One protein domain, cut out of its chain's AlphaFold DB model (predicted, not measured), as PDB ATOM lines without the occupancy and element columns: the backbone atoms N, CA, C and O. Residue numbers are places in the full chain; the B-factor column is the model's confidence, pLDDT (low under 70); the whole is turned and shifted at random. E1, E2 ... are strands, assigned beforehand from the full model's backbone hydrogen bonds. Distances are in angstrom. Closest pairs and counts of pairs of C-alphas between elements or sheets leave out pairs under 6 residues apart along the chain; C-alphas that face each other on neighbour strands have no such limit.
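This is residues 3 to 168 of the 175 residues of the protein "Dehydratase" of Crossiella cryophila (UniProt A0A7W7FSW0). The domain is an elongated sandwich of two strongly twisted sheets that are only partly face to face: a long sheet E2-E1-E12-E11-E5-E8-E7 and, over its E5-E8-E7 part, a smaller sheet E3-E4-E9-E6. The hairpins E1-E2 and E11-E12 reach beyond the smaller sheet at one end of the long axis, the strand E5 bends as it runs from that end into the sandwich, and E10 lies toward the other end. The printed part has 166 residues, with no named helix and twelve named strands, E1 to E12 in that order along the chain; both sheets are antiparallel throughout, and the class is all strand. The whole is compact, with a radius of gyration of the C-alphas of 17.0 A, and its C-alphas span 59 by 30 by 24 A, only just elongated.

In the larger sheet, E5, residues 54 to 67, is an inner strand that bends by 81 degrees at residue 57. E11, residues 142 to 150, is its antiparallel neighbour at 174 degrees, with N 60 and O 145 within hydrogen-bond range at 2.9 A. E12, residues 153 to 163, forms a hairpin with E11, and N 157 and O 146 are 2.8 A apart. E1, residues 3 to 9, is antiparallel to E12 at 150 degrees, with N 6 and O 160 at 2.9 A. The edge strand E2, residues 12 to 19, forms a hairpin with E1, with N 5 and O 16 at 2.9 A. On the other side of E5 is E8, residues 96 to 100, with N 64 and O 99 at 2.9 A. E8 forms a hairpin with the edge strand E7, residues 89 to 93, with N 98 and O 91 at 2.8 A. From edge to edge the strands' lines of this sheet turn by 114 degrees. In the smaller sheet, the edge strand E3, residues 22 to 25, forms a hairpin with E4, residues 35 to 42, with N 23 and O 41 at 2.9 A. E9, residues 115 to 122, is the next neighbour, with N 38 and O 118 at 2.9 A. The other edge strand, E6, residues 72 to 80, bends by 62 degrees at residue 75 and has N 78 and O 117 of its pair with E9 at 2.9 A. The two sheets form a sandwich, two sheets face to face, the facing parts 10.0 A centre to centre and the strands at 24 degrees. E6 and E7 have their closest C-alphas, those of Thr 78 and Ile 90, 6.9 A apart, and E6 and E8 are near each other. E2 runs on into E3 at 55 degrees. E10, residues 126 to 130, pairs with no named strand; its closest C-alpha to E6 is that of Ile 128, 6.6 A from Ser 72.

E1 begins at C-alpha 3, (353.975, 404.113, 236.047). E5, the longest strand by residues, measures 32.7 A from C-alpha 54 at (367.396, 417.174, 240.818) to C-alpha 67. E12 measures 30.7 A and ends at C-alpha 163, (350.554, 402.637, 234.278). E11 measures 23.8 A, E6 22.9 A, E2 and E4 22.8 A each, and E9 21.8 A.

The two C-alphas farthest apart, those of Ala 31 and Phe 151, are 59.6 A from each other. The printed part has no cut. The links E4 to E5, E8 to E9 and E10 to E11 are long. Short pairings join residues 45 to 46 with 110 to 111, and residues 58 to 59 of E5 with 105 to 106. The mean pLDDT of the printed part is 96.4, and no printed residue is under 70.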
ATOM      1  N   PHE A   3     354.519 402.956 236.738       97.75
ATOM      2  CA  PHE A   3     353.975 404.113 236.047       97.75
ATOM      3  C   PHE A   3     355.083 404.832 235.279       97.75
ATOM      4  O   PHE A   3     356.145 405.119 235.836       97.75
ATOM      5  N   ALA A   4     354.803 405.174 234.025       98.19
ATOM      6  CA  ALA A   4     355.554 406.188 233.303       98.19
ATOM      7  C   ALA A   4     355.077 407.562 233.780       98.19
ATOM      8  O   ALA A   4     353.871 407.812 233.802       98.19
ATOM      9  N   CYS A   5     356.001 408.437 234.161       97.62
ATOM     10  CA  CYS A   5     355.723 409.762 234.701       97.62
ATOM     11  C   CYS A   5     356.445 410.838 233.897       97.62
ATOM     12  O   CYS A   5     357.579 410.642 233.472       97.62
ATOM     13  N   GLN A   6     355.809 411.995 233.751       97.06
ATOM     14  CA  GLN A   6     356.423 413.178 233.167       97.06
ATOM     15  C   GLN A   6     356.098 414.397 234.023       97.06
ATOM     16  O   GLN A   6     354.928 414.729 234.243       97.06
ATOM     17  N   ALA A   7     357.146 415.047 234.516       95.31
ATOM     18  CA  ALA A   7     357.071 416.281 235.276       95.31
ATOM     19  C   ALA A   7     357.272 417.478 234.340       95.31
ATOM     20  O   ALA A   7     358.242 417.534 233.586       95.31
ATOM     21  N   SER A   8     356.366 418.451 234.387       93.81
ATOM     22  CA  SER A   8     356.499 419.701 233.641       93.81
ATOM     23  C   SER A   8     357.365 420.672 234.438       93.81
ATOM     24  O   SER A   8     356.915 421.203 235.450       93.81
ATOM     25  N   SER A   9     358.614 420.875 234.011       86.75
ATOM     26  CA  SER A   9     359.525 421.842 234.630       86.75
ATOM     27  C   SER A   9     359.716 423.083 233.746       86.75
ATOM     28  O   SER A   9     359.533 422.997 232.527       86.75
ATOM     29  N   PRO A  10     360.165 424.221 234.307       84.62
ATOM     30  CA  PRO A  10     360.527 425.405 233.524       84.62
ATOM     31  C   PRO A  10     361.635 425.170 232.483       84.62
ATOM     32  O   PRO A  10     361.760 425.951 231.546       84.62
ATOM     33  N   LEU A  11     362.438 424.111 232.638       83.19
ATOM     34  CA  LEU A  11     363.526 423.750 231.720       83.19
ATOM     35  C   LEU A  11     363.092 422.737 230.646       83.19
ATOM     36  O   LEU A  11     363.907 422.327 229.824       83.19
ATOM     37  N   GLY A  12     361.823 422.322 230.659       87.62
ATOM     38  CA  GLY A  12     361.276 421.276 229.798       87.62
ATOM     39  C   GLY A  12     360.727 420.081 230.586       87.62
ATOM     40  O   GLY A  12     360.835 420.034 231.819       87.62
ATOM     41  N   PRO A  13     360.090 419.118 229.899       91.94
ATOM     42  CA  PRO A  13     359.593 417.907 230.535       91.94
ATOM     43  C   PRO A  13     360.744 417.052 231.075       91.94
ATOM     44  O   PRO A  13     361.794 416.931 230.445       91.94
ATOM     45  N   VAL A  14     360.528 416.444 232.239       92.31
ATOM     46  CA  VAL A  14     361.444 415.478 232.851       92.31
ATOM     47  C   VAL A  14     360.707 414.158 233.004       92.31
ATOM     48  O   VAL A  14     359.727 414.080 233.748       92.31
ATOM     49  N   ASP A  15     361.180 413.129 232.307       93.88
ATOM     50  CA  ASP A  15     360.623 411.786 232.419       93.88
ATOM     51  C   ASP A  15     361.149 411.080 233.673       93.88
ATOM     52  O   ASP A  15     362.308 411.227 234.076       93.88
ATOM     53  N   ALA A  16     360.275 410.307 234.302       93.62
ATOM     54  CA  ALA A  16     360.553 409.537 235.499       93.62
ATOM     55  C   ALA A  16     359.707 408.261 235.520       93.62
ATOM     56  O   ALA A  16     358.778 408.078 234.729       93.62
ATOM     57  N   THR A  17     360.001 407.386 236.472       94.62
ATOM     58  CA  THR A  17     359.187 406.207 236.756       94.62
ATOM     59  C   THR A  17     358.755 406.215 238.213       94.62
ATOM     60  O   THR A  17     359.485 406.662 239.098       94.62
ATOM     61  N   PHE A  18     357.547 405.719 238.460       95.56
ATOM     62  CA  PHE A  18     357.062 405.432 239.804       95.56
ATOM     63  C   PHE A  18     356.673 403.960 239.872       95.56
ATOM     64  O   PHE A  18     355.770 403.514 239.165       95.56
ATOM     65  N   SER A  19     357.372 403.200 240.706       95.62
ATOM     66  CA  SER A  19     357.081 401.789 240.937       95.62
ATOM     67  C   SER A  19     356.361 401.637 242.265       95.62
ATOM     68  O   SER A  19     356.800 402.185 243.271       95.62
ATOM     69  N   GLN A  20     355.258 400.897 242.256       95.88
ATOM     70  CA  GLN A  20     354.465 400.573 243.433       95.88
ATOM     71  C   GLN A  20     354.158 399.083 243.420       95.88
ATOM     72  O   GLN A  20     353.430 398.598 242.544       95.88
ATOM     73  N   ASP A  21     354.701 398.363 244.392       96.12
ATOM     74  CA  ASP A  21     354.318 396.979 244.636       96.12
ATOM     75  C   ASP A  21     352.954 396.951 245.314       96.12
ATOM     76  O   ASP A  21     352.625 397.825 246.117       96.12
ATOM     77  N   LEU A  22     352.118 395.997 244.931       96.25
ATOM     78  CA  LEU A  22     350.784 395.857 245.492       96.25
ATOM     79  C   LEU A  22     350.328 394.412 245.377       96.25
ATOM     80  O   LEU A  22     350.665 393.727 244.408       96.25
ATOM     81  N   THR A  23     349.522 393.981 246.334       97.19
ATOM     82  CA  THR A  23     348.724 392.765 246.206       97.19
ATOM     83  C   THR A  23     347.285 393.144 245.884       97.19
ATOM     84  O   THR A  23     346.794 394.195 246.300       97.19
ATOM     85  N   ALA A  24     346.620 392.335 245.068       97.81
ATOM     86  CA  ALA A  24     345.237 392.565 244.690       97.81
ATOM     87  C   ALA A  24     344.459 391.256 244.783       97.81
ATOM     88  O   ALA A  24     344.958 390.203 244.384       97.81
ATOM     89  N   ALA A  25     343.243 391.323 245.313       98.50
ATOM     90  CA  ALA A  25     342.389 390.165 245.515       98.50
ATOM     91  C   ALA A  25     340.935 390.499 245.181       98.50
ATOM     92  O   ALA A  25     340.411 391.534 245.583       98.50
ATOM     93  N   ALA A  26     340.281 389.600 244.456       98.44
ATOM     94  CA  ALA A  26     338.842 389.587 244.223       98.44
ATOM     95  C   ALA A  26     338.401 388.122 244.038       98.44
ATOM     96  O   ALA A  26     339.248 387.277 243.726       98.44
ATOM     97  N   PRO A  27     337.111 387.788 244.212       98.44
ATOM     98  CA  PRO A  27     336.599 386.460 243.883       98.44
ATOM     99  C   PRO A  27     336.929 386.070 242.437       98.44
ATOM    100  O   PRO A  27     336.850 386.907 241.540       98.44
ATOM    101  N   ALA A  28     337.263 384.803 242.187       98.25
ATOM    102  CA  ALA A  28     337.511 384.323 240.824       98.25
ATOM    103  C   ALA A  28     336.220 384.264 239.987       98.25
ATOM    104  O   ALA A  28     336.248 384.483 238.777       98.25
ATOM    105  N   THR A  29     335.084 383.995 240.637       98.31
ATOM    106  CA  THR A  29     333.760 383.926 240.017       98.31
ATOM    107  C   THR A  29     332.710 384.635 240.867       98.31
ATOM    108  O   THR A  29     332.869 384.782 242.081       98.31
ATOM    109  N   VAL A  30     331.631 385.081 240.226       98.69
ATOM    110  CA  VAL A  30     330.457 385.672 240.874       98.69
ATOM    111  C   VAL A  30     329.209 385.382 240.040       98.69
ATOM    112  O   VAL A  30     329.266 385.415 238.813       98.69
ATOM    113  N   ALA A  31     328.075 385.142 240.694       98.38
ATOM    114  CA  ALA A  31     326.801 385.037 239.991       98.38
ATOM    115  C   ALA A  31     326.375 386.405 239.410       98.38
ATOM    116  O   ALA A  31     326.742 387.449 239.967       98.38
ATOM    117  N   PRO A  32     325.553 386.439 238.347       98.56
ATOM    118  CA  PRO A  32     324.958 387.680 237.854       98.56
ATOM    119  C   PRO A  32     324.250 388.466 238.968       98.56
ATOM    120  O   PRO A  32     323.473 387.900 239.737       98.56
ATOM    121  N   GLY A  33     324.524 389.769 239.078       98.44
ATOM    122  CA  GLY A  33     323.986 390.617 240.151       98.44
ATOM    123  C   GLY A  33     324.604 390.401 241.542       98.44
ATOM    124  O   GLY A  33     324.182 391.057 242.494       98.44
ATOM    125  N   GLY A  34     325.588 389.508 241.689       98.50
ATOM    126  CA  GLY A  34     326.268 389.250 242.961       98.50
ATOM    127  C   GLY A  34     327.225 390.370 243.388       98.50
ATOM    128  O   GLY A  34     327.673 391.176 242.571       98.50
ATOM    129  N   GLU A  35     327.556 390.420 244.682       98.50
ATOM    130  CA  GLU A  35     328.558 391.353 245.214       98.50
ATOM    131  C   GLU A  35     329.979 390.872 244.876       98.50
ATOM    132  O   GLU A  35     330.341 389.722 245.122       98.50
ATOM    133  N   VAL A  36     330.804 391.782 244.359       98.69
ATOM    134  CA  VAL A  36     332.242 391.594 244.148       98.69
ATOM    135  C   VAL A  36     332.981 392.579 245.040       98.69
ATOM    136  O   VAL A  36     332.842 393.791 244.888       98.69
ATOM    137  N   THR A  37     333.791 392.061 245.961       98.62
ATOM    138  CA  THR A  37     334.711 392.878 246.759       98.62
ATOM    139  C   THR A  37     336.119 392.732 246.196       98.62
ATOM    140  O   THR A  37     336.685 391.642 246.230       98.62
ATOM    141  N   ALA A  38     336.671 393.828 245.677       98.50
ATOM    142  CA  ALA A  38     338.056 393.917 245.237       98.50
ATOM    143  C   ALA A  38     338.885 394.672 246.283       98.50
ATOM    144  O   ALA A  38     338.525 395.780 246.684       98.50
ATOM    145  N   VAL A  39     339.990 394.075 246.718       98.50
ATOM    146  CA  VAL A  39     340.925 394.634 247.698       98.50
ATOM    147  C   VAL A  39     342.263 394.861 247.011       98.50
ATOM    148  O   VAL A  39     342.785 393.955 246.364       98.50
ATOM    149  N   PHE A  40     342.817 396.058 247.163       98.25
ATOM    150  CA  PHE A  40     344.135 396.438 246.668       98.25
ATOM    151  C   PHE A  40     344.968 396.908 247.845       98.25
ATOM    152  O   PHE A  40     344.588 397.868 248.514       98.25
ATOM    153  N   ASP A  41     346.093 396.254 248.079       98.06
ATOM    154  CA  ASP A  41     346.972 396.511 249.211       98.06
ATOM    155  C   ASP A  41     348.367 396.897 248.704       98.06
ATOM    156  O   ASP A  41     349.168 396.022 248.347       98.06
ATOM    157  N   PRO A  42     348.638 398.207 248.541       97.50
ATOM    158  CA  PRO A  42     349.952 398.701 248.155       97.50
ATOM    159  C   PRO A  42     350.975 398.436 249.262       97.50
ATOM    160  O   PRO A  42     350.755 398.800 250.408       97.50
ATOM    161  N   ALA A  43     352.127 397.873 248.906       97.75
ATOM    162  CA  ALA A  43     353.228 397.707 249.845       97.75
ATOM    163  C   ALA A  43     353.840 399.068 250.248       97.75
ATOM    164  O   ALA A  43     353.770 400.034 249.471       97.75
ATOM    165  N   PRO A  44     354.519 399.153 251.409       97.62
ATOM    166  CA  PRO A  44     355.317 400.318 251.766       97.62
ATOM    167  C   PRO A  44     356.298 400.704 250.656       97.62
ATOM    168  O   PRO A  44     356.911 399.853 250.008       97.62
ATOM    169  N   ASN A  45     356.467 402.003 250.453       97.19
ATOM    170  CA  ASN A  45     357.281 402.572 249.391       97.19
ATOM    171  C   ASN A  45     358.117 403.744 249.923       97.19
ATOM    172  O   ASN A  45     357.916 404.228 251.038       97.19
ATOM    173  N   LYS A  46     359.088 404.207 249.137       96.62
ATOM    174  CA  LYS A  46     359.966 405.321 249.489       96.62
ATOM    175  C   LYS A  46     359.916 406.380 248.400       96.62
ATOM    176  O   LYS A  46     360.135 406.088 247.226       96.62
ATOM    177  N   VAL A  47     359.677 407.630 248.786       96.19
ATOM    178  CA  VAL A  47     359.848 408.760 247.869       96.19
ATOM    179  C   VAL A  47     361.338 408.863 247.528       96.19
ATOM    180  O   VAL A  47     362.163 408.892 248.446       96.19
ATOM    181  N   PRO A  48     361.727 408.933 246.246       94.25
ATOM    182  CA  PRO A  48     363.132 409.062 245.897       94.25
ATOM    183  C   PRO A  48     363.698 410.396 246.401       94.25
ATOM    184  O   PRO A  48     363.038 411.429 246.358       94.25
ATOM    185  N   ASP A  49     364.949 410.387 246.853       94.06
ATOM    186  CA  ASP A  49     365.671 411.604 247.256       94.06
ATOM    187  C   ASP A  49     366.037 412.486 246.045       94.06
ATOM    188  O   ASP A  49     366.268 413.694 246.162       94.06
ATOM    189  N   LYS A  50     366.110 411.874 244.857       90.94
ATOM    190  CA  LYS A  50     366.497 412.512 243.598       90.94
ATOM    191  C   LYS A  50     365.721 411.944 242.417       90.94
ATOM    192  O   LYS A  50     365.418 410.755 242.384       90.94
ATOM    193  N   VAL A  51     365.484 412.782 241.415       86.62
ATOM    194  CA  VAL A  51     365.000 412.379 240.088       86.62
ATOM    195  C   VAL A  51     365.934 413.002 239.056       86.62
ATOM    196  O   VAL A  51     366.038 414.226 238.956       86.62
ATOM    197  N   GLY A  52     366.686 412.167 238.336       83.31
ATOM    198  CA  GLY A  52     367.821 412.633 237.538       83.31
ATOM    199  C   GLY A  52     368.839 413.386 238.407       83.31
ATOM    200  O   GLY A  52     369.257 412.897 239.454       83.31
ATOM    201  N   ASN A  53     369.198 414.606 237.999       84.69
ATOM    202  CA  ASN A  53     370.141 415.460 238.735       84.69
ATOM    203  C   ASN A  53     369.475 416.347 239.801       84.69
ATOM    204  O   ASN A  53     370.166 417.084 240.509       84.69
ATOM    205  N   TYR A  54     368.150 416.289 239.937       88.81
ATOM    206  CA  TYR A  54     367.396 417.174 240.818       88.81
ATOM    207  C   TYR A  54     367.124 416.510 242.164       88.81
ATOM    208  O   TYR A  54     366.674 415.368 242.221       88.81
ATOM    209  N   THR A  55     367.371 417.235 243.256       93.62
ATOM    210  CA  THR A  55     366.983 416.792 244.603       93.62
ATOM    211  C   THR A  55     365.488 417.007 244.783       93.62
ATOM    212  O   THR A  55     365.010 418.139 244.669       93.62
ATOM    213  N   LEU A  56     364.753 415.935 245.070       95.31
ATOM    214  CA  LEU A  56     363.319 415.998 245.311       95.31
ATOM    215  C   LEU A  56     363.086 416.425 246.762       95.31
ATOM    216  O   LEU A  56     363.552 415.778 247.695       95.31
ATOM    217  N   ARG A  57     362.386 417.540 246.962       96.75
ATOM    218  CA  ARG A  57     362.036 418.040 248.297       96.75
ATOM    219  C   ARG A  57     360.784 417.348 248.812       96.75
ATOM    220  O   ARG A  57     360.761 416.917 249.963       96.75
ATOM    221  N   GLU A  58     359.745 417.285 247.987       97.38
ATOM    222  CA  GLU A  58     358.477 416.650 248.339       97.38
ATOM    223  C   GLU A  58     357.584 416.380 247.124       97.38
ATOM    224  O   GLU A  58     357.783 416.941 246.046       97.38
ATOM    225  N   ILE A  59     356.570 415.548 247.340       97.44
ATOM    226  CA  ILE A  59     355.423 415.331 246.464       97.44
ATOM    227  C   ILE A  59     354.168 415.781 247.215       97.44
ATOM    228  O   ILE A  59     353.957 415.397 248.364       97.44
ATOM    229  N   LYS A  60     353.314 416.575 246.574       97.62
ATOM    230  CA  LYS A  60     352.038 417.056 247.128       97.62
ATOM    231  C   LYS A  60     350.907 416.878 246.119       97.62
ATOM    232  O   LYS A  60     351.155 416.537 244.964       97.62
ATOM    233  N   THR A  61     349.668 417.080 246.573       97.25
ATOM    234  CA  THR A  61     348.443 416.958 245.756       97.25
ATOM    235  C   THR A  61     348.346 415.618 245.020       97.25
ATOM    236  O   THR A  61     348.000 415.581 243.840       97.25
ATOM    237  N   PHE A  62     348.709 414.526 245.697       98.38
ATOM    238  CA  PHE A  62     348.683 413.185 245.120       98.38
ATOM    239  C   PHE A  62     347.240 412.741 244.884       98.38
ATOM    240  O   PHE A  62     346.441 412.719 245.822       98.38
ATOM    241  N   VAL A  63     346.932 412.360 243.645       98.50
ATOM    242  CA  VAL A  63     345.634 411.820 243.234       98.50
ATOM    243  C   VAL A  63     345.850 410.597 242.349       98.50
ATOM    244  O   VAL A  63     346.378 410.721 241.243       98.50
ATOM    245  N   LEU A  64     345.414 409.430 242.824       98.25
ATOM    246  CA  LEU A  64     345.368 408.183 242.063       98.25
ATOM    247  C   LEU A  64     343.939 407.917 241.586       98.25
ATOM    248  O   LEU A  64     343.001 407.920 242.382       98.25
ATOM    249  N   THR A  65     343.788 407.638 240.299       97.94
ATOM    250  CA  THR A  65     342.510 407.355 239.647       97.94
ATOM    251  C   THR A  65     342.348 405.855 239.430       97.94
ATOM    252  O   THR A  65     343.192 405.208 238.807       97.94
ATOM    253  N   VAL A  66     341.224 405.304 239.885       96.25
ATOM    254  CA  VAL A  66     340.837 403.901 239.701       96.25
ATOM    255  C   VAL A  66     339.466 403.852 239.015       96.25
ATOM    256  O   VAL A  66     338.478 404.269 239.618       96.25
ATOM    257  N   PRO A  67     339.359 403.402 237.754       97.50
ATOM    258  CA  PRO A  67     338.075 403.308 237.068       97.50
ATOM    259  C   PRO A  67     337.192 402.222 237.690       97.50
ATOM    260  O   PRO A  67     337.673 401.154 238.070       97.50
ATOM    261  N   VAL A  68     335.880 402.466 237.738       98.00
ATOM    262  CA  VAL A  68     334.905 401.400 238.000       98.00
ATOM    263  C   VAL A  68     334.934 400.445 236.799       98.00
ATOM    264  O   VAL A  68     334.759 400.909 235.665       98.00
ATOM    265  N   PRO A  69     335.190 399.141 237.006       97.88
ATOM    266  CA  PRO A  69     335.390 398.212 235.904       97.88
ATOM    267  C   PRO A  69     334.087 397.959 235.139       97.88
ATOM    268  O   PRO A  69     332.988 398.017 235.696       97.88
ATOM    269  N   ALA A  70     334.218 397.658 233.846       97.75
ATOM    270  CA  ALA A  70     333.090 397.249 233.015       97.75
ATOM    271  C   ALA A  70     332.405 395.989 233.577       97.75
ATOM    272  O   ALA A  70     332.980 395.261 234.386       97.75
ATOM    273  N   ASN A  71     331.168 395.741 233.137       98.06
ATOM    274  CA  ASN A  71     330.325 394.642 233.627       98.06
ATOM    275  C   ASN A  71     330.107 394.673 235.148       98.06
ATOM    276  O   ASN A  71     329.862 393.640 235.766       98.06
ATOM    277  N   SER A  72     330.190 395.854 235.759       98.50
ATOM    278  CA  SER A  72     329.904 396.052 237.172       98.50
ATOM    279  C   SER A  72     329.312 397.434 237.435       98.50
ATOM    280  O   SER A  72     329.444 398.347 236.616       98.50
ATOM    281  N   SER A  73     328.676 397.603 238.590       98.12
ATOM    282  CA  SER A  73     328.275 398.903 239.121       98.12
ATOM    283  C   SER A  73     328.901 399.141 240.494       98.12
ATOM    284  O   SER A  73     329.080 398.224 241.290       98.12
ATOM    285  N   TYR A  74     329.272 400.392 240.767       98.38
ATOM    286  CA  TYR A  74     329.872 400.782 242.042       98.38
ATOM    287  C   TYR A  74     328.841 400.799 243.173       98.38
ATOM    288  O   TYR A  74     327.786 401.418 243.024       98.38
ATOM    289  N   VAL A  75     329.203 400.218 244.318       98.25
ATOM    290  CA  VAL A  75     328.426 400.281 245.564       98.25
ATOM    291  C   VAL A  75     329.093 401.231 246.557       98.25
ATOM    292  O   VAL A  75     328.510 402.237 246.958       98.25
ATOM    293  N   SER A  76     330.334 400.934 246.943       98.31
ATOM    294  CA  SER A  76     331.082 401.701 247.944       98.31
ATOM    295  C   SER A  76     332.584 401.471 247.812       98.31
ATOM    296  O   SER A  76     333.009 400.457 247.263       98.31
ATOM    297  N   ALA A  77     333.392 402.354 248.394       98.25
ATOM    298  CA  ALA A  77     334.804 402.097 248.615       98.25
ATOM    299  C   ALA A  77     335.271 402.663 249.955       98.25
ATOM    300  O   ALA A  77     334.767 403.687 250.418       98.25
ATOM    301  N   THR A  78     336.239 401.991 250.565       98.31
ATOM    302  CA  THR A  78     336.822 402.359 251.856       98.31
ATOM    303  C   THR A  78     338.340 402.316 251.787       98.31
ATOM    304  O   THR A  78     338.918 401.563 251.001       98.31
ATOM    305  N   LEU A  79     338.970 403.123 252.638       98.44
ATOM    306  CA  LEU A  79     340.412 403.131 252.852       98.44
ATOM    307  C   LEU A  79     340.706 402.663 254.275       98.44
ATOM    308  O   LEU A  79     339.993 403.041 255.206       98.44
ATOM    309  N   SER A  80     341.760 401.874 254.445       97.94
ATOM    310  CA  SER A  80     342.245 401.437 255.757       97.94
ATOM    311  C   SER A  80     343.768 401.402 255.793       97.94
ATOM    312  O   SER A  80     344.404 401.140 254.775       97.94
ATOM    313  N   GLY A  81     344.354 401.640 256.967       96.00
ATOM    314  CA  GLY A  81     345.809 401.668 257.123       96.00
ATOM    315  C   GLY A  81     346.463 402.842 256.386       96.00
ATOM    316  O   GLY A  81     345.906 403.941 256.334       96.00
ATOM    317  N   GLY A  82     347.646 402.593 255.826       94.94
ATOM    318  CA  GLY A  82     348.513 403.611 255.236       94.94
ATOM    319  C   GLY A  82     349.344 404.363 256.281       94.94
ATOM    320  O   GLY A  82     348.981 404.475 257.453       94.94
ATOM    321  N   SER A  83     350.488 404.893 255.855       97.69
ATOM    322  CA  SER A  83     351.436 405.588 256.730       97.69
ATOM    323  C   SER A  83     352.144 406.722 255.989       97.69
ATOM    324  O   SER A  83     352.394 406.648 254.790       97.69
ATOM    325  N   GLY A  84     352.421 407.832 256.680       96.88
ATOM    326  CA  GLY A  84     353.089 408.996 256.074       96.88
ATOM    327  C   GLY A  84     352.253 409.786 255.050       96.88
ATOM    328  O   GLY A  84     352.780 410.704 254.431       96.88
ATOM    329  N   VAL A  85     350.960 409.475 254.886       97.12
ATOM    330  CA  VAL A  85     350.081 410.039 253.834       97.12
ATOM    331  C   VAL A  85     349.011 411.028 254.330       97.12
ATOM    332  O   VAL A  85     348.220 411.551 253.539       97.12
ATOM    333  N   GLY A  86     348.996 411.328 255.632       96.06
ATOM    334  CA  GLY A  86     347.979 412.179 256.263       96.06
ATOM    335  C   GLY A  86     346.649 411.447 256.436       96.06
ATOM    336  O   GLY A  86     346.641 410.245 256.678       96.06
ATOM    337  N   THR A  87     345.535 412.170 256.302       96.75
ATOM    338  CA  THR A  87     344.184 411.592 256.236       96.75
ATOM    339  C   THR A  87     343.810 411.396 254.766       96.75
ATOM    340  O   THR A  87     343.504 412.385 254.090       96.75
ATOM    341  N   PRO A  88     343.892 410.171 254.233       97.62
ATOM    342  CA  PRO A  88     343.593 409.898 252.840       97.62
ATOM    343  C   PRO A  88     342.078 409.850 252.616       97.62
ATOM    344  O   PRO A  88     341.311 409.474 253.503       97.62
ATOM    345  N   THR A  89     341.634 410.204 251.415       98.38
ATOM    346  CA  THR A  89     340.211 410.161 251.040       98.38
ATOM    347  C   THR A  89     340.020 409.392 249.749       98.38
ATOM    348  O   THR A  89     340.852 409.498 248.852       98.38
ATOM    349  N   ILE A  90     338.896 408.692 249.622       98.38
ATOM    350  CA  ILE A  90     338.437 408.106 248.362       98.38
ATOM    351  C   ILE A  90     337.091 408.718 247.985       98.38
ATOM    352  O   ILE A  90     336.202 408.856 248.825       98.38
ATOM    353  N   THR A  91     336.935 409.153 246.738       97.94
ATOM    354  CA  THR A  91     335.694 409.789 246.269       97.94
ATOM    355  C   THR A  91     335.382 409.367 244.846       97.94
ATOM    356  O   THR A  91     336.274 409.293 244.007       97.94
ATOM    357  N   LYS A  92     334.106 409.105 244.553       97.06
ATOM    358  CA  LYS A  92     333.659 408.810 243.192       97.06
ATOM    359  C   LYS A  92     333.487 410.101 242.391       97.06
ATOM    360  O   LYS A  92     332.723 410.975 242.790       97.06
ATOM    361  N   VAL A  93     334.151 410.186 241.243       96.88
ATOM    362  CA  VAL A  93     334.079 411.295 240.285       96.88
ATOM    363  C   VAL A  93     333.753 410.716 238.911       96.88
ATOM    364  O   VAL A  93     334.556 410.004 238.309       96.88
ATOM    365  N   GLY A  94     332.540 410.968 238.414       94.81
ATOM    366  CA  GLY A  94     332.060 410.320 237.190       94.81
ATOM    367  C   GLY A  94     332.082 408.792 237.327       94.81
ATOM    368  O   GLY A  94     331.479 408.252 238.257       94.81
ATOM    369  N   ASN A  95     332.781 408.097 236.426       95.44
ATOM    370  CA  ASN A  95     332.974 406.639 236.479       95.44
ATOM    371  C   ASN A  95     334.277 406.203 237.181       95.44
ATOM    372  O   ASN A  95     334.644 405.033 237.134       95.44
ATOM    373  N   ASN A  96     334.985 407.127 237.824       97.62
ATOM    374  CA  ASN A  96     336.258 406.853 238.478       97.62
ATOM    375  C   ASN A  96     336.150 407.021 239.992       97.62
ATOM    376  O   ASN A  96     335.301 407.754 240.495       97.62
ATOM    377  N   LEU A  97     337.051 406.365 240.710       98.19
ATOM    378  CA  LEU A  97     337.359 406.605 242.110       98.19
ATOM    379  C   LEU A  97     338.688 407.360 242.175       98.19
ATOM    380  O   LEU A  97     339.668 406.940 241.565       98.19
ATOM    381  N   GLU A  98     338.722 408.469 242.901       98.31
ATOM    382  CA  GLU A  98     339.934 409.246 243.155       98.31
ATOM    383  C   GLU A  98     340.390 409.024 244.594       98.31
ATOM    384  O   GLU A  98     339.669 409.367 245.535       98.31
ATOM    385  N   VAL A  99     341.594 408.480 244.762       98.38
ATOM    386  CA  VAL A  99     342.285 408.371 246.049       98.38
ATOM    387  C   VAL A  99     343.220 409.561 246.199       98.38
ATOM    388  O   VAL A  99     344.113 409.754 245.374       98.38
ATOM    389  N   LYS A 100     343.028 410.356 247.252       98.44
ATOM    390  CA  LYS A 100     343.824 411.555 247.537       98.44
ATOM    391  C   LYS A 100     344.596 411.387 248.830       98.44
ATOM    392  O   LYS A 100     344.025 410.959 249.832       98.44
ATOM    393  N   LEU A 101     345.871 411.762 248.807       98.00
ATOM    394  CA  LEU A 101     346.711 411.848 250.003       98.00
ATOM    395  C   LEU A 101     346.807 413.320 250.406       98.00
ATOM    396  O   LEU A 101     347.048 414.182 249.558       98.00
ATOM    397  N   SER A 102     346.585 413.617 251.685       95.12
ATOM    398  CA  SER A 102     346.545 414.999 252.179       95.12
ATOM    399  C   SER A 102     347.892 415.490 252.701       95.12
ATOM    400  O   SER A 102     348.134 416.698 252.700       95.12
ATOM    401  N   ALA A 103     348.788 414.589 253.113       96.00
ATOM    402  CA  ALA A 103     350.142 414.969 253.496       96.00
ATOM    403  C   ALA A 103     351.054 415.137 252.276       96.00
ATOM    404  O   ALA A 103     350.980 414.382 251.306       96.00
ATOM    405  N   ALA A 104     351.968 416.104 252.366       96.88
ATOM    406  CA  ALA A 104     353.110 416.167 251.467       96.88
ATOM    407  C   ALA A 104     354.112 415.061 251.832       96.88
ATOM    408  O   ALA A 104     354.552 414.965 252.981       96.88
ATOM    409  N   LEU A 105     354.497 414.254 250.849       97.50
ATOM    410  CA  LEU A 105     355.458 413.168 251.004       97.50
ATOM    411  C   LEU A 105     356.863 413.731 250.787       97.50
ATOM    412  O   LEU A 105     357.193 414.156 249.683       97.50
ATOM    413  N   LYS A 106     357.691 413.786 251.831       97.69
ATOM    414  CA  LYS A 106     359.050 414.343 251.724       97.69
ATOM    415  C   LYS A 106     359.951 413.443 250.880       97.69
ATOM    416  O   LYS A 106     359.822 412.225 250.931       97.69
ATOM    417  N   GLY A 107     360.887 414.045 250.146       96.69
ATOM    418  CA  GLY A 107     361.967 413.304 249.493       96.69
ATOM    419  C   GLY A 107     362.689 412.417 250.504       96.69
ATOM    420  O   GLY A 107     362.958 412.856 251.624       96.69
ATOM    421  N   GLY A 108     362.911 411.154 250.148       96.44
ATOM    422  CA  GLY A 108     363.543 410.173 251.028       96.44
ATOM    423  C   GLY A 108     362.644 409.565 252.099       96.44
ATOM    424  O   GLY A 108     363.072 408.627 252.775       96.44
ATOM    425  N   ALA A 109     361.418 410.051 252.287       97.31
ATOM    426  CA  ALA A 109     360.523 409.493 253.290       97.31
ATOM    427  C   ALA A 109     359.932 408.157 252.826       97.31
ATOM    428  O   ALA A 109     359.580 407.984 251.656       97.31
ATOM    429  N   ALA A 110     359.791 407.229 253.773       97.50
ATOM    430  CA  ALA A 110     358.922 406.077 253.600       97.50
ATOM    431  C   ALA A 110     357.455 406.519 253.699       97.50
ATOM    432  O   ALA A 110     357.118 407.417 254.476       97.50
ATOM    433  N   PHE A 111     356.594 405.889 252.914       98.12
ATOM    434  CA  PHE A 111     355.153 406.086 252.938       98.12
ATOM    435  C   PHE A 111     354.451 404.798 252.521       98.12
ATOM    436  O   PHE A 111     355.030 403.938 251.864       98.12
ATOM    437  N   GLU A 112     353.179 404.686 252.860       98.00
ATOM    438  CA  GLU A 112     352.341 403.572 252.447       98.00
ATOM    439  C   GLU A 112     350.971 404.110 252.062       98.00
ATOM    440  O   GLU A 112     350.310 404.805 252.842       98.00
ATOM    441  N   ILE A 113     350.570 403.824 250.825       97.56
ATOM    442  CA  ILE A 113     349.232 404.149 250.340       97.56
ATOM    443  C   ILE A 113     348.254 403.211 251.063       97.56
ATOM    444  O   ILE A 113     348.551 402.027 251.172       97.56
ATOM    445  N   PRO A 114     347.100 403.698 251.549       98.12
ATOM    446  CA  PRO A 114     346.146 402.851 252.256       98.12
ATOM    447  C   PRO A 114     345.663 401.692 251.393       98.12
ATOM    448  O   PRO A 114     345.508 401.841 250.176       98.12
ATOM    449  N   THR A 115     345.308 400.588 252.040       98.50
ATOM    450  CA  THR A 115     344.548 399.518 251.402       98.50
ATOM    451  C   THR A 115     343.223 400.088 250.894       98.50
ATOM    452  O   THR A 115     342.494 400.765 251.628       98.50
ATOM    453  N   ILE A 116     342.896 399.810 249.634       98.50
ATOM    454  CA  ILE A 116     341.662 400.237 248.976       98.50
ATOM    455  C   ILE A 116     340.747 399.023 248.879       98.50
ATOM    456  O   ILE A 116     341.093 398.032 248.241       98.50
ATOM    457  N   THR A 117     339.557 399.105 249.463       98.56
ATOM    458  CA  THR A 117     338.509 398.093 249.272       98.56
ATOM    459  C   THR A 117     337.376 398.697 248.465       98.56
ATOM    460  O   THR A 117     336.814 399.714 248.863       98.56
ATOM    461  N   VAL A 118     337.031 398.077 247.340       98.50
ATOM    462  CA  VAL A 118     335.943 398.495 246.450       98.50
ATOM    463  C   VAL A 118     334.890 397.399 246.409       98.50
ATOM    464  O   VAL A 118     335.193 396.247 246.105       98.50
ATOM    465  N   LYS A 119     333.643 397.773 246.684       98.56
ATOM    466  CA  LYS A 119     332.475 396.912 246.522       98.56
ATOM    467  C   LYS A 119     331.746 397.255 245.236       98.56
ATOM    468  O   LYS A 119     331.439 398.424 244.976       98.56
ATOM    469  N   LEU A 120     331.460 396.223 244.461       98.69
ATOM    470  CA  LEU A 120     330.802 396.292 243.169       98.69
ATOM    471  C   LEU A 120     329.624 395.314 243.136       98.69
ATOM    472  O   LEU A 120     329.633 394.299 243.829       98.69
ATOM    473  N   THR A 121     328.649 395.582 242.279       98.69
ATOM    474  CA  THR A 121     327.633 394.606 241.876       98.69
ATOM    475  C   THR A 121     327.959 394.117 240.474       98.69
ATOM    476  O   THR A 121     328.200 394.926 239.578       98.69
ATOM    477  N   ALA A 122     327.987 392.802 240.278       98.75
ATOM    478  CA  ALA A 122     328.256 392.191 238.988       98.75
ATOM    479  C   ALA A 122     327.124 392.442 237.983       98.75
ATOM    480  O   ALA A 122     325.945 392.476 238.337       98.75
ATOM    481  N   GLY A 123     327.491 392.591 236.714       98.50
ATOM    482  CA  GLY A 123     326.561 392.652 235.593       98.50
ATOM    483  C   GLY A 123     325.932 391.295 235.268       98.50
ATOM    484  O   GLY A 123     325.939 390.367 236.074       98.50
ATOM    485  N   ALA A 124     325.375 391.181 234.061       97.94
ATOM    486  CA  ALA A 124     324.662 389.978 233.630       97.94
ATOM    487  C   ALA A 124     325.588 388.815 233.233       97.94
ATOM    488  O   ALA A 124     325.246 387.659 233.455       97.94
ATOM    489  N   SER A 125     326.732 389.109 232.612       97.88
ATOM    490  CA  SER A 125     327.697 388.116 232.124       97.88
ATOM    491  C   SER A 125     329.035 388.781 231.778       97.88
ATOM    492  O   SER A 125     329.145 390.010 231.770       97.88
ATOM    493  N   GLY A 126     330.053 387.971 231.475       98.12
ATOM    494  CA  GLY A 126     331.374 388.436 231.045       98.12
ATOM    495  C   GLY A 126     332.402 388.427 232.173       98.12
ATOM    496  O   GLY A 126     332.347 387.582 233.063       98.12
ATOM    497  N   THR A 127     333.364 389.345 232.122       98.44
ATOM    498  CA  THR A 127     334.419 389.475 233.134       98.44
ATOM    499  C   THR A 127     334.455 390.880 233.719       98.44
ATOM    500  O   THR A 127     334.187 391.871 233.033       98.44
ATOM    501  N   ILE A 128     334.806 390.957 234.997       98.69
ATOM    502  CA  ILE A 128     335.111 392.191 235.712       98.69
ATOM    503  C   ILE A 128     336.625 392.216 235.894       98.69
ATOM    504  O   ILE A 128     337.174 391.447 236.682       98.69
ATOM    505  N   GLU A 129     337.302 393.080 235.142       98.44
ATOM    506  CA  GLU A 129     338.745 393.294 235.263       98.44
ATOM    507  C   GLU A 129     339.019 394.615 235.966       98.44
ATOM    508  O   GLU A 129     338.700 395.683 235.440       98.44
ATOM    509  N   THR A 130     339.653 394.560 237.131       97.69
ATOM    510  CA  THR A 130     340.083 395.778 237.817       97.69
ATOM    511  C   THR A 130     341.421 396.239 237.250       97.69
ATOM    512  O   THR A 130     342.319 395.435 237.007       97.69
ATOM    513  N   LYS A 131     341.561 397.541 236.992       96.50
ATOM    514  CA  LYS A 131     342.768 398.159 236.419       96.50
ATOM    515  C   LYS A 131     343.029 399.496 237.090       96.50
ATOM    516  O   LYS A 131     342.133 400.079 237.699       96.50
ATOM    517  N   LEU A 132     344.245 400.000 236.938       96.44
ATOM    518  CA  LEU A 132     344.547 401.386 237.278       96.44
ATOM    519  C   LEU A 132     344.070 402.307 236.157       96.44
ATOM    520  O   LEU A 132     344.012 401.911 234.991       96.44
ATOM    521  N   GLY A 133     343.713 403.539 236.509       96.12
ATOM    522  CA  GLY A 133     343.340 404.551 235.530       96.12
ATOM    523  C   GLY A 133     344.523 404.988 234.671       96.12
ATOM    524  O   GLY A 133     345.682 404.741 234.998       96.12
ATOM    525  N   GLY A 134     344.209 405.700 233.593       97.31
ATOM    526  CA  GLY A 134     345.187 406.343 232.724       97.31
ATOM    527  C   GLY A 134     345.775 405.462 231.625       97.31
ATOM    528  O   GLY A 134     345.867 404.240 231.732       97.31
ATOM    529  N   SER A 135     346.174 406.120 230.540       97.19
ATOM    530  CA  SER A 135     346.744 405.478 229.348       97.19
ATOM    531  C   SER A 135     347.823 406.306 228.645       97.19
ATOM    532  O   SER A 135     348.487 405.803 227.742       97.19
ATOM    533  N   SER A 136     347.992 407.576 229.019       97.94
ATOM    534  CA  SER A 136     349.013 408.473 228.471       97.94
ATOM    535  C   SER A 136     349.226 409.674 229.398       97.94
ATOM    536  O   SER A 136     348.486 409.866 230.360       97.94
ATOM    537  N   PHE A 137     350.181 410.555 229.095       97.62
ATOM    538  CA  PHE A 137     350.325 411.822 229.826       97.62
ATOM    539  C   PHE A 137     349.159 412.802 229.599       97.62
ATOM    540  O   PHE A 137     348.920 413.676 230.432       97.62
ATOM    541  N   ALA A 138     348.410 412.661 228.499       97.44
ATOM    542  CA  ALA A 138     347.195 413.440 228.249       97.44
ATOM    543  C   ALA A 138     345.975 412.878 229.004       97.44
ATOM    544  O   ALA A 138     345.064 413.632 229.334       97.44
ATOM    545  N   ASN A 139     345.990 411.581 229.320       97.06
ATOM    546  CA  ASN A 139     344.987 410.888 230.126       97.06
ATOM    547  C   ASN A 139     345.671 410.155 231.298       97.06
ATOM    548  O   ASN A 139     345.881 408.939 231.211       97.06
ATOM    549  N   PRO A 140     346.101 410.883 232.346       98.19
ATOM    550  CA  PRO A 140     346.862 410.305 233.442       98.19
ATOM    551  C   PRO A 140     345.987 409.496 234.401       98.19
ATOM    552  O   PRO A 140     344.821 409.803 234.643       98.19
ATOM    553  N   GLY A 141     346.596 408.474 234.989       97.75
ATOM    554  CA  GLY A 141     346.029 407.664 236.067       97.75
ATOM    555  C   GLY A 141     346.488 408.089 237.448       97.75
ATOM    556  O   GLY A 141     345.878 407.725 238.444       97.75
ATOM    557  N   LEU A 142     347.579 408.843 237.506       98.56
ATOM    558  CA  LEU A 142     348.164 409.364 238.724       98.56
ATOM    559  C   LEU A 142     348.661 410.780 238.438       98.56
ATOM    560  O   LEU A 142     349.350 411.015 237.443       98.56
ATOM    561  N   THR A 143     348.309 411.726 239.298       98.56
ATOM    562  CA  THR A 143     348.814 413.100 239.229       98.56
ATOM    563  C   THR A 143     349.300 413.560 240.592       98.56
ATOM    564  O   THR A 143     348.794 413.126 241.626       98.56
ATOM    565  N   PHE A 144     350.313 414.416 240.589       98.44
ATOM    566  CA  PHE A 144     350.844 415.078 241.777       98.44
ATOM    567  C   PHE A 144     351.695 416.281 241.367       98.44
ATOM    568  O   PHE A 144     352.021 416.448 240.194       98.44
ATOM    569  N   VAL A 145     352.086 417.119 242.320       97.94
ATOM    570  CA  VAL A 145     353.103 418.158 242.117       97.94
ATOM    571  C   VAL A 145     354.376 417.727 242.831       97.94
ATOM    572  O   VAL A 145     354.366 417.516 244.043       97.94
ATOM    573  N   ALA A 146     355.466 417.587 242.080       96.81
ATOM    574  CA  ALA A 146     356.795 417.349 242.624       96.81
ATOM    575  C   ALA A 146     357.488 418.694 242.847       96.81
ATOM    576  O   ALA A 146     357.612 419.479 241.913       96.81
ATOM    577  N   THR A 147     357.964 418.960 244.056       96.69
ATOM    578  CA  THR A 147     358.810 420.124 244.329       96.69
ATOM    579  C   THR A 147     360.261 419.666 244.344       96.69
ATOM    580  O   THR A 147     360.659 418.893 245.216       96.69
ATOM    581  N   ALA A 148     361.070 420.146 243.403       94.31
ATOM    582  CA  ALA A 148     362.495 419.840 243.310       94.31
ATOM    583  C   ALA A 148     363.351 421.078 243.600       94.31
ATOM    584  O   ALA A 148     362.897 422.206 243.437       94.31
ATOM    585  N   VAL A 149     364.597 420.887 244.032       92.56
ATOM    586  CA  VAL A 149     365.555 421.987 244.216       92.56
ATOM    587  C   VAL A 149     366.386 422.152 242.946       92.56
ATOM    588  O   VAL A 149     367.141 421.253 242.574       92.56
ATOM    589  N   VAL A 150     366.269 423.314 242.305       86.56
ATOM    590  CA  VAL A 150     366.981 423.693 241.077       86.56
ATOM    591  C   VAL A 150     367.769 424.972 241.355       86.56
ATOM    592  O   VAL A 150     367.197 425.970 241.781       86.56
ATOM    593  N   PHE A 151     369.094 424.935 241.182       86.00
ATOM    594  CA  PHE A 151     370.004 426.051 241.509       86.00
ATOM    595  C   PHE A 151     369.794 426.655 242.915       86.00
ATOM    596  O   PHE A 151     369.939 427.856 243.115       86.00
ATOM    597  N   GLY A 152     369.439 425.820 243.899       85.69
ATOM    598  CA  GLY A 152     369.186 426.247 245.281       85.69
ATOM    599  C   GLY A 152     367.760 426.733 245.570       85.69
ATOM    600  O   GLY A 152     367.434 426.957 246.732       85.69
ATOM    601  N   PHE A 153     366.887 426.823 244.562       89.50
ATOM    602  CA  PHE A 153     365.503 427.275 244.715       89.50
ATOM    603  C   PHE A 153     364.499 426.125 244.540       89.50
ATOM    604  O   PHE A 153     364.717 425.246 243.704       89.50
ATOM    605  N   PRO A 154     363.396 426.096 245.314       93.56
ATOM    606  CA  PRO A 154     362.327 425.129 245.106       93.56
ATOM    607  C   PRO A 154     361.539 425.465 243.834       93.56
ATOM    608  O   PRO A 154     361.110 426.600 243.638       93.56
ATOM    609  N   VAL A 155     361.324 424.460 242.993       94.25
ATOM    610  CA  VAL A 155     360.554 424.547 241.752       94.25
ATOM    611  C   VAL A 155     359.476 423.475 241.778       94.25
ATOM    612  O   VAL A 155     359.775 422.290 241.931       94.25
ATOM    613  N   ASP A 156     358.227 423.903 241.624       95.62
ATOM    614  CA  ASP A 156     357.086 423.007 241.477       95.62
ATOM    615  C   ASP A 156     356.988 422.516 240.032       95.62
ATOM    616  O   ASP A 156     356.993 423.302 239.086       95.62
ATOM    617  N   ALA A 157     356.870 421.203 239.881       95.62
ATOM    618  CA  ALA A 157     356.720 420.519 238.613       95.62
ATOM    619  C   ALA A 157     355.468 419.627 238.660       95.62
ATOM    620  O   ALA A 157     355.494 418.524 239.230       95.62
ATOM    621  N   PRO A 158     354.335 420.091 238.097       97.75
ATOM    622  CA  PRO A 158     353.152 419.262 237.921       97.75
ATOM    623  C   PRO A 158     353.516 417.996 237.153       97.75
ATOM    624  O   PRO A 158     354.107 418.054 236.074       97.75
ATOM    625  N   THR A 159     353.181 416.852 237.728       98.06
ATOM    626  CA  THR A 159     353.579 415.537 237.241       98.06
ATOM    627  C   THR A 159     352.346 414.726 236.887       98.06
ATOM    628  O   THR A 159     351.372 414.661 237.643       98.06
ATOM    629  N   LYS A 160     352.392 414.110 235.709       98.62
ATOM    630  CA  LYS A 160     351.347 413.235 235.185       98.62
ATOM    631  C   LYS A 160     351.939 411.863 234.942       98.62
ATOM    632  O   LYS A 160     352.991 411.750 234.319       98.62
ATOM    633  N   CYS A 161     351.248 410.837 235.406       98.56
ATOM    634  CA  CYS A 161     351.697 409.465 235.303       98.56
ATOM    635  C   CYS A 161     350.580 408.552 234.801       98.56
ATOM    636  O   CYS A 161     349.399 408.775 235.081       98.56
ATOM    637  N   TYR A 162     350.952 407.489 234.099       98.50
ATOM    638  CA  TYR A 162     350.041 406.416 233.713       98.50
ATOM    639  C   TYR A 162     350.740 405.054 233.840       98.50
ATOM    640  O   TYR A 162     351.955 404.971 233.641       98.50
ATOM    641  N   PRO A 163     350.008 403.990 234.206       97.62
ATOM    642  CA  PRO A 163     350.554 402.637 234.278       97.62
ATOM    643  C   PRO A 163     351.023 402.173 232.891       97.62
ATOM    644  O   PRO A 163     350.279 402.272 231.914       97.62
ATOM    645  N   ASN A 164     352.255 401.674 232.796       96.25
ATOM    646  CA  ASN A 164     352.815 401.149 231.552       96.25
ATOM    647  C   ASN A 164     353.780 399.978 231.838       96.25
ATOM    648  O   ASN A 164     354.898 400.225 232.299       96.25
ATOM    649  N   PRO A 165     353.387 398.717 231.570       95.19
ATOM    650  CA  PRO A 165     352.075 398.281 231.067       95.19
ATOM    651  C   PRO A 165     350.949 398.440 232.112       95.19
ATOM    652  O   PRO A 165     351.221 398.634 233.293       95.19
ATOM    653  N   ASN A 166     349.684 398.315 231.686       96.06
ATOM    654  CA  ASN A 166     348.502 398.356 232.567       96.06
ATOM    655  C   ASN A 166     347.688 397.041 232.511       96.06
ATOM    656  O   ASN A 166     346.601 397.011 231.920       96.06
ATOM    657  N   PRO A 167     348.224 395.925 233.042       95.56
ATOM    658  CA  PRO A 167     347.484 394.669 233.128       95.56
ATOM    659  C   PRO A 167     346.316 394.764 234.120       95.56
ATOM    660  O   PRO A 167     346.277 395.647 234.977       95.56
ATOM    661  N   ALA A 168     345.375 393.819 234.022       97.31
ATOM    662  CA  ALA A 168     344.374 393.625 235.066       97.31
ATOM    663  C   ALA A 168     345.060 393.292 236.403       97.31
ATOM    664  O   ALA A 168     345.988 392.485 236.445       97.31
TER     665      ALA A 168